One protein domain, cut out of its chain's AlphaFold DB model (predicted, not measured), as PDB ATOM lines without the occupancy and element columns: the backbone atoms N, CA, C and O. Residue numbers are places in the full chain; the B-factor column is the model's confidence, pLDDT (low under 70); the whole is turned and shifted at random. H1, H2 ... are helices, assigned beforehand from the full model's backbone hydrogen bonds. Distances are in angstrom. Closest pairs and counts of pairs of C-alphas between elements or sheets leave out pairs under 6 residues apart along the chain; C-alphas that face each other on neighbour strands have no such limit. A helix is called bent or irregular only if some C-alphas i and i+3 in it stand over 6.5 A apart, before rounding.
ATOM      1  N   ILE A   2     215.058 145.693 302.401       96.44
ATOM      2  CA  ILE A   2     214.307 145.038 303.503       96.44
ATOM      3  C   ILE A   2     212.834 145.476 303.583       96.44
ATOM      4  O   ILE A   2     211.963 144.621 303.655       96.44
ATOM      5  N   GLY A   3     212.532 146.777 303.494       95.81
ATOM      6  CA  GLY A   3     211.142 147.256 303.507       95.81
ATOM      7  C   GLY A   3     210.267 146.659 302.394       95.81
ATOM      8  O   GLY A   3     209.137 146.263 302.661       95.81
ATOM      9  N   TYR A   4     210.807 146.507 301.178       96.69
ATOM     10  CA  TYR A   4     210.102 145.837 300.078       96.69
ATOM     11  C   TYR A   4     209.868 144.357 300.371       96.69
ATOM     12  O   TYR A   4     208.785 143.851 300.107       96.69
ATOM     13  N   VAL A   5     210.851 143.678 300.967       97.19
ATOM     14  CA  VAL A   5     210.705 142.277 301.384       97.19
ATOM     15  C   VAL A   5     209.608 142.120 302.437       97.19
ATOM     16  O   VAL A   5     208.800 141.204 302.335       97.19
ATOM     17  N   LEU A   6     209.535 143.022 303.422       96.12
ATOM     18  CA  LEU A   6     208.478 142.992 304.439       96.12
ATOM     19  C   LEU A   6     207.094 143.213 303.828       96.12
ATOM     20  O   LEU A   6     206.154 142.501 304.170       96.12
ATOM     21  N   TYR A   7     206.974 144.173 302.909       95.81
ATOM     22  CA  TYR A   7     205.721 144.439 302.208       95.81
ATOM     23  C   TYR A   7     205.282 143.242 301.356       95.81
ATOM     24  O   TYR A   7     204.137 142.807 301.432       95.81
ATOM     25  N   TYR A   8     206.218 142.656 300.614       96.19
ATOM     26  CA  TYR A   8     205.996 141.456 299.820       96.19
ATOM     27  C   TYR A   8     205.551 140.264 300.678       96.19
ATOM     28  O   TYR A   8     204.539 139.632 300.385       96.19
ATOM     29  N   ALA A   9     206.258 140.000 301.782       95.56
ATOM     30  CA  ALA A   9     205.918 138.928 302.712       95.56
ATOM     31  C   ALA A   9     204.532 139.136 303.342       95.56
ATOM     32  O   ALA A   9     203.775 138.176 303.496       95.56
ATOM     33  N   LYS A  10     204.179 140.391 303.663       94.62
ATOM     34  CA  LYS A  10     202.855 140.745 304.180       94.62
ATOM     35  C   LYS A  10     201.752 140.418 303.179       94.62
ATOM     36  O   LYS A  10     200.761 139.821 303.576       94.62
ATOM     37  N   LEU A  11     201.930 140.782 301.910       94.69
ATOM     38  CA  LEU A  11     200.926 140.540 300.872       94.69
ATOM     39  C   LEU A  11     200.766 139.061 300.506       94.69
ATOM     40  O   LEU A  11     199.669 138.667 300.128       94.69
ATOM     41  N   ARG A  12     201.846 138.271 300.562       94.38
ATOM     42  CA  ARG A  12     201.835 136.885 300.068       94.38
ATOM     43  C   ARG A  12     201.662 135.811 301.132       94.38
ATOM     44  O   ARG A  12     201.142 134.769 300.790       94.38
ATOM     45  N   TYR A  13     202.136 136.005 302.365       95.19
ATOM     46  CA  TYR A  13     202.270 134.873 303.300       95.19
ATOM     47  C   TYR A  13     201.797 135.149 304.723       95.19
ATOM     48  O   TYR A  13     201.414 134.222 305.431       95.19
ATOM     49  N   MET A  14     201.846 136.401 305.190       90.94
ATOM     50  CA  MET A  14     201.573 136.690 306.606       90.94
ATOM     51  C   MET A  14     200.101 136.522 307.001       90.94
ATOM     52  O   MET A  14     199.826 136.399 308.191       90.94
ATOM     53  N   ASP A  15     199.177 136.501 306.038       85.69
ATOM     54  CA  ASP A  15     197.746 136.276 306.293       85.69
ATOM     55  C   ASP A  15     197.333 134.795 306.176       85.69
ATOM     56  O   ASP A  15     196.212 134.445 306.531       85.69
ATOM     57  N   GLU A  16     198.240 133.908 305.749       81.94
ATOM     58  CA  GLU A  16     197.971 132.472 305.552       81.94
ATOM     59  C   GLU A  16     198.234 131.615 306.807       81.94
ATOM     60  O   GLU A  16     198.055 130.401 306.787       81.94
ATOM     61  N   GLY A  17     198.648 132.228 307.922       84.06
ATOM     62  CA  GLY A  17     198.868 131.524 309.193       84.06
ATOM     63  C   GLY A  17     200.171 130.719 309.276       84.06
ATOM     64  O   GLY A  17     200.355 129.960 310.226       84.06
ATOM     65  N   TYR A  18     201.094 130.892 308.327       91.44
ATOM     66  CA  TYR A  18     202.388 130.212 308.369       91.44
ATOM     67  C   TYR A  18     203.243 130.640 309.572       91.44
ATOM     68  O   TYR A  18     203.272 131.822 309.943       91.44
ATOM     69  N   PRO A  19     204.044 129.721 310.143       92.94
ATOM     70  CA  PRO A  19     205.069 130.086 311.104       92.94
ATOM     71  C   PRO A  19     206.105 131.010 310.456       92.94
ATOM     72  O   PRO A  19     206.499 130.837 309.301       92.94
ATOM     73  N   LEU A  20     206.639 131.954 311.238       92.44
ATOM     74  CA  LEU A  20     207.598 132.951 310.744       92.44
ATOM     75  C   LEU A  20     208.797 132.323 310.014       92.44
ATOM     76  O   LEU A  20     209.286 132.876 309.031       92.44
ATOM     77  N   ARG A  21     209.273 131.158 310.473       94.38
ATOM     78  CA  ARG A  21     210.374 130.438 309.819       94.38
ATOM     79  C   ARG A  21     210.045 130.117 308.361       94.38
ATOM     80  O   ARG A  21     210.882 130.384 307.505       94.38
ATOM     81  N   GLU A  22     208.846 129.599 308.113       96.19
ATOM     82  CA  GLU A  22     208.369 129.195 306.791       96.19
ATOM     83  C   GLU A  22     208.125 130.401 305.889       96.19
ATOM     84  O   GLU A  22     208.593 130.401 304.756       96.19
ATOM     85  N   ILE A  23     207.530 131.478 306.415       96.25
ATOM     86  CA  ILE A  23     207.399 132.749 305.680       96.25
ATOM     87  C   ILE A  23     208.768 133.213 305.168       96.25
ATOM     88  O   ILE A  23     208.914 133.595 304.009       96.25
ATOM     89  N   LEU A  24     209.797 133.159 306.020       96.75
ATOM     90  CA  LEU A  24     211.154 133.544 305.637       96.75
ATOM     91  C   LEU A  24     211.783 132.583 304.612       96.75
ATOM     92  O   LEU A  24     212.561 133.044 303.783       96.75
ATOM     93  N   ASP A  25     211.471 131.284 304.663       97.12
ATOM     94  CA  ASP A  25     211.931 130.297 303.673       97.12
ATOM     95  C   ASP A  25     211.266 130.510 302.303       97.12
ATOM     96  O   ASP A  25     211.941 130.437 301.276       97.12
ATOM     97  N   LEU A  26     209.963 130.811 302.280       96.44
ATOM     98  CA  LEU A  26     209.206 131.105 301.059       96.44
ATOM     99  C   LEU A  26     209.715 132.383 300.387       96.44
ATOM    100  O   LEU A  26     210.046 132.375 299.207       96.44
ATOM    101  N   VAL A  27     209.891 133.454 301.164       96.69
ATOM    102  CA  VAL A  27     210.488 134.701 300.671       96.69
ATOM    103  C   VAL A  27     211.889 134.461 300.103       96.69
ATOM    104  O   VAL A  27     212.205 134.949 299.022       96.69
ATOM    105  N   ASP A  28     212.747 133.721 300.809       96.00
ATOM    106  CA  ASP A  28     214.119 133.481 300.350       96.00
ATOM    107  C   ASP A  28     214.167 132.624 299.073       96.00
ATOM    108  O   ASP A  28     215.007 132.858 298.196       96.00
ATOM    109  N   ARG A  29     213.232 131.675 298.935       96.00
ATOM    110  CA  ARG A  29     213.031 130.883 297.715       96.00
ATOM    111  C   ARG A  29     212.616 131.766 296.542       96.00
ATOM    112  O   ARG A  29     213.263 131.703 295.499       96.00
ATOM    113  N   ASP A  30     211.609 132.615 296.719       95.69
ATOM    114  CA  ASP A  30     211.109 133.484 295.650       95.69
ATOM    115  C   ASP A  30     212.190 134.479 295.203       95.69
ATOM    116  O   ASP A  30     212.452 134.619 294.010       95.69
ATOM    117  N   LEU A  31     212.940 135.068 296.143       94.62
ATOM    118  CA  LEU A  31     214.086 135.928 295.819       94.62
ATOM    119  C   LEU A  31     215.242 135.184 295.137       94.62
ATOM    120  O   LEU A  31     216.041 135.813 294.442       94.62
ATOM    121  N   SER A  32     215.373 133.873 295.348       94.56
ATOM    122  CA  SER A  32     216.380 133.049 294.666       94.56
ATOM    123  C   SER A  32     215.964 132.692 293.242       94.56
ATOM    124  O   SER A  32     216.823 132.638 292.366       94.56
ATOM    125  N   ASN A  33     214.669 132.475 293.015       94.75
ATOM    126  CA  ASN A  33     214.134 132.062 291.722       94.75
ATOM    127  C   ASN A  33     213.869 133.254 290.790       94.75
ATOM    128  O   ASN A  33     214.204 133.202 289.611       94.75
ATOM    129  N   GLU A  34     213.279 134.329 291.314       92.25
ATOM    130  CA  GLU A  34     212.812 135.489 290.538       92.25
ATOM    131  C   GLU A  34     213.746 136.708 290.665       92.25
ATOM    132  O   GLU A  34     213.623 137.695 289.933       92.25
ATOM    133  N   GLY A  35     214.702 136.658 291.598       92.25
ATOM    134  CA  GLY A  35     215.566 137.789 291.920       92.25
ATOM    135  C   GLY A  35     214.812 138.935 292.603       92.25
ATOM    136  O   GLY A  35     213.725 138.776 293.154       92.25
ATOM    137  N   LEU A  36     215.395 140.138 292.577       92.75
ATOM    138  CA  LEU A  36     214.801 141.322 293.221       92.75
ATOM    139  C   LEU A  36     213.655 141.946 292.421       92.75
ATOM    140  O   LEU A  36     212.941 142.795 292.950       92.75
ATOM    141  N   ASN A  37     213.442 141.500 291.183       89.75
ATOM    142  CA  ASN A  37     212.332 141.952 290.346       89.75
ATOM    143  C   ASN A  37     210.974 141.519 290.918       89.75
ATOM    144  O   ASN A  37     209.980 142.197 290.696       89.75
ATOM    145  N   ALA A  38     210.929 140.458 291.732       88.94
ATOM    146  CA  ALA A  38     209.717 140.063 292.451       88.94
ATOM    147  C   ALA A  38     209.231 141.126 293.458       88.94
ATOM    148  O   ALA A  38     208.059 141.145 293.834       88.94
ATOM    149  N   LEU A  39     210.128 142.009 293.913       92.44
ATOM    150  CA  LEU A  39     209.851 142.997 294.959       92.44
ATOM    151  C   LEU A  39     209.371 144.348 294.424       92.44
ATOM    152  O   LEU A  39     208.799 145.133 295.182       92.44
ATOM    153  N   VAL A  40     209.658 144.660 293.159       89.62
ATOM    154  CA  VAL A  40     209.425 145.983 292.573       89.62
ATOM    155  C   VAL A  40     208.902 145.865 291.151       89.62
ATOM    156  O   VAL A  40     209.381 145.061 290.365       89.62
ATOM    157  N   ARG A  41     207.923 146.706 290.809       86.06
ATOM    158  CA  ARG A  41     207.336 146.737 289.463       86.06
ATOM    159  C   ARG A  41     208.315 147.254 288.409       86.06
ATOM    160  O   ARG A  41     208.339 146.738 287.298       86.06
ATOM    161  N   ASP A  42     209.095 148.266 288.772       87.75
ATOM    162  CA  ASP A  42     210.050 148.923 287.886       87.75
ATOM    163  C   ASP A  42     211.487 148.574 288.311       87.75
ATOM    164  O   ASP A  42     211.767 148.569 289.518       87.75
ATOM    165  N   PRO A  43     212.410 148.308 287.364       81.81
ATOM    166  CA  PRO A  43     213.798 147.990 287.681       81.81
ATOM    167  C   PRO A  43     214.463 149.085 288.516       81.81
ATOM    168  O   PRO A  43     214.379 150.273 288.200       81.81
ATOM    169  N   ARG A  44     215.176 148.675 289.568       85.69
ATOM    170  CA  ARG A  44     215.950 149.576 290.424       85.69
ATOM    171  C   ARG A  44     217.370 149.062 290.621       85.69
ATOM    172  O   ARG A  44     217.567 147.897 290.950       85.69
ATOM    173  N   GLY A  45     218.353 149.948 290.455       89.44
ATOM    174  CA  GLY A  45     219.774 149.647 290.677       89.44
ATOM    175  C   GLY A  45     220.250 149.845 292.120       89.44
ATOM    176  O   GLY A  45     221.410 149.584 292.416       89.44
ATOM    177  N   ASP A  46     219.378 150.316 293.016       92.81
ATOM    178  CA  ASP A  46     219.690 150.624 294.420       92.81
ATOM    179  C   ASP A  46     219.313 149.488 295.393       92.81
ATOM    180  O   ASP A  46     219.400 149.639 296.615       92.81
ATOM    181  N   LEU A  47     218.884 148.334 294.871       94.00
ATOM    182  CA  LEU A  47     218.486 147.183 295.669       94.00
ATOM    183  C   LEU A  47     219.584 146.120 295.704       94.00
ATOM    184  O   LEU A  47     220.050 145.641 294.675       94.00
ATOM    185  N   ALA A  48     219.921 145.687 296.915       94.44
ATOM    186  CA  ALA A  48     220.721 144.497 297.170       94.44
ATOM    187  C   ALA A  48     219.875 143.459 297.915       94.44
ATOM    188  O   ALA A  48     219.039 143.823 298.749       94.44
ATOM    189  N   ARG A  49     220.085 142.171 297.626       94.56
ATOM    190  CA  ARG A  49     219.351 141.084 298.283       94.56
ATOM    191  C   ARG A  49     219.723 141.035 299.770       94.56
ATOM    192  O   ARG A  49     220.891 140.788 300.070       94.56
ATOM    193  N   PRO A  50     218.766 141.247 300.693       95.69
ATOM    194  CA  PRO A  50     219.037 141.093 302.114       95.69
ATOM    195  C   PRO A  50     219.161 139.610 302.463       95.69
ATOM    196  O   PRO A  50     218.535 138.750 301.839       95.69
ATOM    197  N   ARG A  51     219.940 139.303 303.497       95.38
ATOM    198  CA  ARG A  51     220.015 137.954 304.060       95.38
ATOM    199  C   ARG A  51     218.733 137.656 304.831       95.38
ATOM    200  O   ARG A  51     218.189 138.526 305.513       95.38
ATOM    201  N   ARG A  52     218.320 136.388 304.834       95.75
ATOM    202  CA  ARG A  52     217.167 135.897 305.607       95.75
ATOM    203  C   ARG A  52     217.143 136.415 307.054       95.75
ATOM    204  O   ARG A  52     216.117 136.895 307.531       95.75
ATOM    205  N   TYR A  53     218.280 136.350 307.747       96.44
ATOM    206  CA  TYR A  53     218.370 136.762 309.151       96.44
ATOM    207  C   TYR A  53     218.309 138.281 309.364       96.44
ATOM    208  O   TYR A  53     217.934 138.715 310.447       96.44
ATOM    209  N   GLU A  54     218.607 139.099 308.352       97.94
ATOM    210  CA  GLU A  54     218.437 140.560 308.432       97.94
ATOM    211  C   GLU A  54     216.954 140.941 308.386       97.94
ATOM    212  O   GLU A  54     216.501 141.818 309.127       97.94
ATOM    213  N   VAL A  55     216.174 140.228 307.566       97.31
ATOM    214  CA  VAL A  55     214.711 140.366 307.517       97.31
ATOM    215  C   VAL A  55     214.101 139.941 308.854       97.31
ATOM    216  O   VAL A  55     213.329 140.698 309.444       97.31
ATOM    217  N   ALA A  56     214.519 138.787 309.387       97.00
ATOM    218  CA  ALA A  56     214.081 138.307 310.698       97.00
ATOM    219  C   ALA A  56     214.432 139.290 311.829       97.00
ATOM    220  O   ALA A  56     213.582 139.629 312.650       97.00
ATOM    221  N   ALA A  57     215.666 139.803 311.853       97.81
ATOM    222  CA  ALA A  57     216.104 140.768 312.858       97.81
ATOM    223  C   ALA A  57     215.310 142.082 312.797       97.81
ATOM    224  O   ALA A  57     215.080 142.706 313.832       97.81
ATOM    225  N   THR A  58     214.878 142.494 311.602       97.44
ATOM    226  CA  THR A  58     214.035 143.684 311.426       97.44
ATOM    227  C   THR A  58     212.629 143.448 311.972       97.44
ATOM    228  O   THR A  58     212.125 144.294 312.706       97.44
ATOM    229  N   LEU A  59     212.021 142.289 311.691       95.38
ATOM    230  CA  LEU A  59     210.726 141.902 312.268       95.38
ATOM    231  C   LEU A  59     210.776 141.846 313.798       95.38
ATOM    232  O   LEU A  59     209.915 142.421 314.457       95.38
ATOM    233  N   ASN A  60     211.836 141.261 314.361       95.56
ATOM    234  CA  ASN A  60     212.051 141.189 315.811       95.56
ATOM    235  C   ASN A  60     212.188 142.565 316.484       95.56
ATOM    236  O   ASN A  60     212.101 142.662 317.705       95.56
ATOM    237  N   ARG A  61     212.435 143.628 315.709       96.88
ATOM    238  CA  ARG A  61     212.554 145.009 316.198       96.88
ATOM    239  C   ARG A  61     211.399 145.905 315.763       96.88
ATOM    240  O   ARG A  61     211.416 147.085 316.097       96.88
TER     241      ARG A  61
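Overview. This is residues 2 to 61 of the 72 residues of the protein "ATPase" of Kiritimatiellales bacterium (UniProt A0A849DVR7). Three helices, H1, H2 and H4, stand steeply crossed to one another with their centres in a triangle, and a short fourth helix, H3, turns off from the end of H2. A long loop, residues 40 to 51, swings out past H3 and folds back to H4. The printed part has 60 residues with four named helices, H1, H2, H3 and H4 in that order along the chain, and no named strand; the class is all helix. The whole is compact, with a radius of gyration of the C-alphas of 11.1 A and spans of 31 by 22 by 17 A.

Along the chain. H1 is residues 2 to 12, from C-alpha 2 at (214.307, 145.038, 303.503), and measures 15.3 A from first to last C-alpha. H2, the longest helix, is residues 20 to 33, and measures 20.1 A from C-alpha 20 at (207.598, 132.951, 310.744) to C-alpha 33. H3 is residues 35 to 39 and measures 8.3 A; it is neither bent nor irregular, but only just: C-alphas 35 and 38 are 6.3 A apart. H4 is residues 52 to 59 and measures 11.0 A, ending with C-alpha 59 at (210.726, 141.902, 312.268).

Arrangement. H1 is the hub and touches H2, H3 and H4. H1 and H2 only just touch, with 3 pairs of C-alphas within 8 A; the closest C-alphas are those of Ala 9 and Val 27, 6.6 A apart. H2 touches H1 with residues 23 to 27 alone, and the lines of the two helices are about perpendicular at 76 degrees. H1 and H3 also only just touch, with 3 pairs within 8 A, and their closest C-alphas, those of Tyr 4 and Leu 39, are 5.9 A apart. H1 and H4 touch, with Ile 2 and Val 55 as the closest C-alphas at 6.2 A, and are about perpendicular at 86 degrees. H2 touches H4 with residues 24 to 28 alone; the closest C-alphas are those of Leu 24 and Arg 52, 6.5 A apart. These two helices run opposite ways at a steep tilt of 49 degrees. H2 and H3 are close but not clearly touching, with the C-alphas of Leu 31 and Ala 38 closest at 6.9 A. H3 and H4 are apart. In H1, H2 and H4 every O i to N i+4 pair is within hydrogen-bond range; in H3 it is 0 of 1, with 1 of 2 O i to N i+3 pairs within range.

Size, cuts and confidence. The two C-alphas farthest apart are those of Gly 17 and Gly 45, at 33.3 A. The printed part has no cut. The link from H1 to H2 is short, that from H2 to H3 tight, and that from H3 to H4 long, with 12 residues. The mean pLDDT of the printed part is 93.6, and no printed residue is under 70.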